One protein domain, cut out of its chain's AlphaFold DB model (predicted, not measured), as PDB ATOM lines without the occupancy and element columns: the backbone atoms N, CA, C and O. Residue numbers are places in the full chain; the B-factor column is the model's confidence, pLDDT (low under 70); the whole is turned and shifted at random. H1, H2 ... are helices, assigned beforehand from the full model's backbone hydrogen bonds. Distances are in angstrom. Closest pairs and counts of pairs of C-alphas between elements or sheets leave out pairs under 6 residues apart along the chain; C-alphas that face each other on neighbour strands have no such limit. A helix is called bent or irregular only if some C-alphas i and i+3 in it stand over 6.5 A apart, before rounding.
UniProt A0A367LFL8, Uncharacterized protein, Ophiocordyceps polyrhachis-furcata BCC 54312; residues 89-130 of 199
ATOM      1  N   ARG A  89       8.548  93.726  68.907       78.00
ATOM      2  CA  ARG A  89       7.547  92.739  69.360       78.00
ATOM      3  C   ARG A  89       6.239  92.808  68.571       78.00
ATOM      4  O   ARG A  89       5.676  91.757  68.285       78.00
ATOM      5  N   LEU A  90       5.755  94.001  68.216       82.50
ATOM      6  CA  LEU A  90       4.535  94.150  67.409       82.50
ATOM      7  C   LEU A  90       4.743  93.674  65.970       82.50
ATOM      8  O   LEU A  90       3.875  92.996  65.429       82.50
ATOM      9  N   ILE A  91       5.900  93.980  65.379       80.56
ATOM     10  CA  ILE A  91       6.252  93.513  64.032       80.56
ATOM     11  C   ILE A  91       6.369  91.985  64.021       80.56
ATOM     12  O   ILE A  91       5.729  91.338  63.200       80.56
ATOM     13  N   ALA A  92       7.082  91.398  64.987       80.00
ATOM     14  CA  ALA A  92       7.196  89.946  65.115       80.00
ATOM     15  C   ALA A  92       5.836  89.269  65.382       80.00
ATOM     16  O   ALA A  92       5.565  88.181  64.874       80.00
ATOM     17  N   PHE A  93       4.953  89.912  66.154       85.12
ATOM     18  CA  PHE A  93       3.586  89.433  66.365       85.12
ATOM     19  C   PHE A  93       2.761  89.474  65.071       85.12
ATOM     20  O   PHE A  93       2.115  88.486  64.726       85.12
ATOM     21  N   ALA A  94       2.816  90.581  64.329       84.06
ATOM     22  CA  ALA A  94       2.119  90.729  63.054       84.06
ATOM     23  C   ALA A  94       2.620  89.712  62.017       84.06
ATOM     24  O   ALA A  94       1.815  89.054  61.357       84.06
ATOM     25  N   GLU A  95       3.934  89.526  61.912       83.75
ATOM     26  CA  GLU A  95       4.557  88.553  61.012       83.75
ATOM     27  C   GLU A  95       4.132  87.120  61.354       83.75
ATOM     28  O   GLU A  95       3.753  86.361  60.462       83.75
ATOM     29  N   LYS A  96       4.074  86.774  62.646       84.38
ATOM     30  CA  LYS A  96       3.571  85.470  63.103       84.38
ATOM     31  C   LYS A  96       2.084  85.266  62.786       84.38
ATOM     32  O   LYS A  96       1.677  84.150  62.466       84.38
ATOM     33  N   GLN A  97       1.273  86.318  62.870       87.44
ATOM     34  CA  GLN A  97      -0.180  86.235  62.693       87.44
ATOM     35  C   GLN A  97      -0.612  86.307  61.219       87.44
ATOM     36  O   GLN A  97      -1.664  85.781  60.852       87.44
ATOM     37  N   THR A  98       0.208  86.911  60.358       87.50
ATOM     38  CA  THR A  98      -0.057  87.063  58.921       87.50
ATOM     39  C   THR A  98      -0.367  85.735  58.216       87.50
ATOM     40  O   THR A  98      -1.415  85.662  57.573       87.50
ATOM     41  N   PRO A  99       0.439  84.657  58.332       88.56
ATOM     42  CA  PRO A  99       0.131  83.403  57.643       88.56
ATOM     43  C   PRO A  99      -1.197  82.788  58.111       88.56
ATOM     44  O   PRO A  99      -1.949  82.262  57.290       88.56
ATOM     45  N   PHE A 100      -1.526  82.912  59.401       90.06
ATOM     46  CA  PHE A 100      -2.797  82.446  59.956       90.06
ATOM     47  C   PHE A 100      -3.980  83.227  59.367       90.06
ATOM     48  O   PHE A 100      -4.891  82.637  58.786       90.06
ATOM     49  N   VAL A 101      -3.950  84.559  59.446       93.25
ATOM     50  CA  VAL A 101      -5.050  85.410  58.963       93.25
ATOM     51  C   VAL A 101      -5.251  85.250  57.459       93.25
ATOM     52  O   VAL A 101      -6.388  85.178  56.997       93.25
ATOM     53  N   VAL A 102      -4.172  85.132  56.682       93.25
ATOM     54  CA  VAL A 102      -4.257  84.917  55.230       93.25
ATOM     55  C   VAL A 102      -4.920  83.579  54.904       93.25
ATOM     56  O   VAL A 102      -5.752  83.516  54.001       93.25
ATOM     57  N   TYR A 103      -4.595  82.509  55.630       93.94
ATOM     58  CA  TYR A 103      -5.216  81.208  55.393       93.94
ATOM     59  C   TYR A 103      -6.713  81.226  55.729       93.94
ATOM     60  O   TYR A 103      -7.544  80.894  54.882       93.94
ATOM     61  N   TYR A 104      -7.076  81.682  56.929       95.88
ATOM     62  CA  TYR A 104      -8.473  81.666  57.373       95.88
ATOM     63  C   TYR A 104      -9.352  82.680  56.641       95.88
ATOM     64  O   TYR A 104     -10.524  82.397  56.408       95.88
ATOM     65  N   SER A 105      -8.805  83.817  56.207       95.12
ATOM     66  CA  SER A 105      -9.553  84.752  55.357       95.12
ATOM     67  C   SER A 105      -9.892  84.137  53.999       95.12
ATOM     68  O   SER A 105     -11.033  84.251  53.562       95.12
ATOM     69  N   LYS A 106      -8.961  83.414  53.358       94.62
ATOM     70  CA  LYS A 106      -9.239  82.696  52.100       94.62
ATOM     71  C   LYS A 106     -10.317  81.632  52.274       94.62
ATOM     72  O   LYS A 106     -11.247  81.577  51.477       94.62
ATOM     73  N   VAL A 107     -10.223  80.826  53.331       96.00
ATOM     74  CA  VAL A 107     -11.244  79.810  53.635       96.00
ATOM     75  C   VAL A 107     -12.601  80.467  53.897       96.00
ATOM     76  O   VAL A 107     -13.610  80.022  53.358       96.00
ATOM     77  N   GLY A 108     -12.628  81.559  54.665       96.38
ATOM     78  CA  GLY A 108     -13.845  82.327  54.920       96.38
ATOM     79  C   GLY A 108     -14.475  82.893  53.644       96.38
ATOM     80  O   GLY A 108     -15.695  82.852  53.510       96.38
ATOM     81  N   LEU A 109     -13.664  83.360  52.689       95.81
ATOM     82  CA  LEU A 109     -14.132  83.851  51.388       95.81
ATOM     83  C   LEU A 109     -14.702  82.737  50.496       95.81
ATOM     84  O   LEU A 109     -15.737  82.929  49.860       95.81
ATOM     85  N   GLU A 110     -14.071  81.565  50.447       95.00
ATOM     86  CA  GLU A 110     -14.622  80.435  49.684       95.00
ATOM     87  C   GLU A 110     -15.914  79.906  50.322       95.00
ATOM     88  O   GLU A 110     -16.888  79.609  49.626       95.00
ATOM     89  N   MET A 111     -15.973  79.867  51.654       95.62
ATOM     90  CA  MET A 111     -17.183  79.484  52.377       95.62
ATOM     91  C   MET A 111     -18.319  80.491  52.151       95.62
ATOM     92  O   MET A 111     -19.453  80.088  51.886       95.62
ATOM     93  N   SER A 112     -18.028  81.795  52.194       93.31
ATOM     94  CA  SER A 112     -19.043  82.826  51.957       93.31
ATOM     95  C   SER A 112     -19.597  82.762  50.535       93.31
ATOM     96  O   SER A 112     -20.799  82.936  50.348       93.31
ATOM     97  N   LYS A 113     -18.775  82.415  49.538       93.44
ATOM     98  CA  LYS A 113     -19.219  82.217  48.150       93.44
ATOM     99  C   LYS A 113     -20.233  81.081  48.009       93.44
ATOM    100  O   LYS A 113     -21.198  81.216  47.252       93.44
ATOM    101  N   ILE A 114     -20.030  79.976  48.725       94.75
ATOM    102  CA  ILE A 114     -20.965  78.843  48.727       94.75
ATOM    103  C   ILE A 114     -22.281  79.257  49.382       94.75
ATOM    104  O   ILE A 114     -23.340  79.017  48.809       94.75
ATOM    105  N   ILE A 115     -22.221  79.931  50.532       93.81
ATOM    106  CA  ILE A 115     -23.414  80.401  51.248       93.81
ATOM    107  C   ILE A 115     -24.186  81.416  50.400       93.81
ATOM    108  O   ILE A 115     -25.396  81.295  50.261       93.81
ATOM    109  N   PHE A 116     -23.495  82.364  49.766       93.19
ATOM    110  CA  PHE A 116     -24.111  83.385  48.918       93.19
ATOM    111  C   PHE A 116     -24.906  82.772  47.760       93.19
ATOM    112  O   PHE A 116     -26.023  83.196  47.467       93.19
ATOM    113  N   ARG A 117     -24.350  81.736  47.119       93.25
ATOM    114  CA  ARG A 117     -25.041  80.990  46.059       93.25
ATOM    115  C   ARG A 117     -26.148  80.091  46.609       93.25
ATOM    116  O   ARG A 117     -27.224  80.057  46.030       93.25
ATOM    117  N   GLY A 118     -25.903  79.393  47.717       92.25
ATOM    118  CA  GLY A 118     -26.875  78.492  48.342       92.25
ATOM    119  C   GLY A 118     -28.112  79.213  48.881       92.25
ATOM    120  O   GLY A 118     -29.209  78.676  48.804       92.25
ATOM    121  N   GLN A 119     -27.948  80.447  49.358       90.31
ATOM    122  CA  GLN A 119     -29.029  81.297  49.862       90.31
ATOM    123  C   GLN A 119     -29.679  82.166  48.773       90.31
ATOM    124  O   GLN A 119     -30.442  83.071  49.092       90.31
ATOM    125  N   ASN A 120     -29.378  81.926  47.488       87.69
ATOM    126  CA  ASN A 120     -29.904  82.707  46.361       87.69
ATOM    127  C   ASN A 120     -29.734  84.230  46.532       87.69
ATOM    128  O   ASN A 120     -30.590  85.009  46.123       87.69
ATOM    129  N   MET A 121     -28.611  84.674  47.104       85.94
ATOM    130  CA  MET A 121     -28.339  86.105  47.302       85.94
ATOM    131  C   MET A 121     -27.920  86.824  46.009       85.94
ATOM    132  O   MET A 121     -27.645  88.024  46.012       85.94
ATOM    133  N   THR A 122     -27.842  86.105  44.886       87.19
ATOM    134  CA  THR A 122     -27.658  86.700  43.560       87.19
ATOM    135  C   THR A 122     -28.926  87.435  43.132       87.19
ATOM    136  O   THR A 122     -30.011  86.869  43.272       87.19
ATOM    137  N   PRO A 123     -28.817  88.641  42.548       87.88
ATOM    138  CA  PRO A 123     -29.987  89.333  42.029       87.88
ATOM    139  C   PRO A 123     -30.704  88.453  40.988       87.88
ATOM    140  O   PRO A 123     -30.034  87.809  40.171       87.88
ATOM    141  N   PRO A 124     -32.046  88.398  41.014       87.75
ATOM    142  CA  PRO A 124     -32.817  87.586  40.083       87.75
ATOM    143  C   PRO A 124     -32.631  88.073  38.642       87.75
ATOM    144  O   PRO A 124     -32.298  89.233  38.388       87.75
ATOM    145  N   SER A 125     -32.869  87.186  37.673       92.25
ATOM    146  CA  SER A 125     -32.799  87.554  36.258       92.25
ATOM    147  C   SER A 125     -33.872  88.589  35.894       92.25
ATOM    148  O   SER A 125     -34.953  88.621  36.485       92.25
ATOM    149  N   LEU A 126     -33.610  89.404  34.869       92.50
ATOM    150  CA  LEU A 126     -34.569  90.408  34.385       92.50
ATOM    151  C   LEU A 126     -35.912  89.793  33.969       92.50
ATOM    152  O   LEU A 126     -36.956  90.391  34.204       92.50
ATOM    153  N   ALA A 127     -35.898  88.577  33.415       93.31
ATOM    154  CA  ALA A 127     -37.117  87.841  33.089       93.31
ATOM    155  C   ALA A 127     -37.951  87.547  34.346       93.31
ATOM    156  O   ALA A 127     -39.156  87.775  34.360       93.31
ATOM    157  N   THR A 128     -37.292  87.126  35.428       92.56
ATOM    158  CA  THR A 128     -37.947  86.890  36.721       92.56
ATOM    159  C   THR A 128     -38.569  88.182  37.248       92.56
ATOM    160  O   THR A 128     -39.733  88.190  37.643       92.56
ATOM    161  N   PHE A 129     -37.838  89.300  37.184       93.00
ATOM    162  CA  PHE A 129     -38.357  90.612  37.580       93.00
ATOM    163  C   PHE A 129     -39.578  91.031  36.749       93.00
ATOM    164  O   PHE A 129     -40.579  91.477  37.307       93.00
ATOM    165  N   GLN A 130     -39.533  90.833  35.429       94.62
ATOM    166  CA  GLN A 130     -40.657  91.110  34.536       94.62
ATOM    167  C   GLN A 130     -41.896  90.295  34.924       94.62
ATOM    168  O   GLN A 130     -42.996  90.845  34.967       94.62
TER     169      GLN A 130
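What this domain is: This is residues 89 to 130 of the 199 residues of an uncharacterized protein of Ophiocordyceps polyrhachis-furcata BCC 54312 (UniProt A0A367LFL8). One long bent helix, H1, makes most of a thin rod, and a short link runs from its far end to a small one-turn helix, H2, at the other end of the rod. The printed part has 42 residues with two named helices, H1 then H2, no named strand, and is all helix. It is extended, with a radius of gyration of the C-alphas of 18.1 A and spans of 59 by 14 by 9 A.

Where its parts are: Find C-alpha 89 at (7.547, 92.739, 69.360), where H1, residues 89 to 118, begins. By its hydrogen bonds it was assigned as one helix, but it is bent: C-alphas 96 and 99 are 6.8 A apart. Arm H1a holds residues 89 to 96; arm H1b, residues 99 to 118, runs 29.0 A. H2, residues 126 to 130, ends at C-alpha 130, (-40.657, 91.110, 34.536).

How they stand to each other: Compare H1a with H1b and you find a steep tilt of 50 degrees. H2 is apart from both arms. In H1a, H1b and H2 every O i to N i+4 pair is within hydrogen-bond range.

The domain as a whole: The C-alphas of Arg 89 and Gln 130, the two farthest apart, are 59.5 A apart. The printed part has no cut, its link is short, and no printed residue is under 70 in pLDDT.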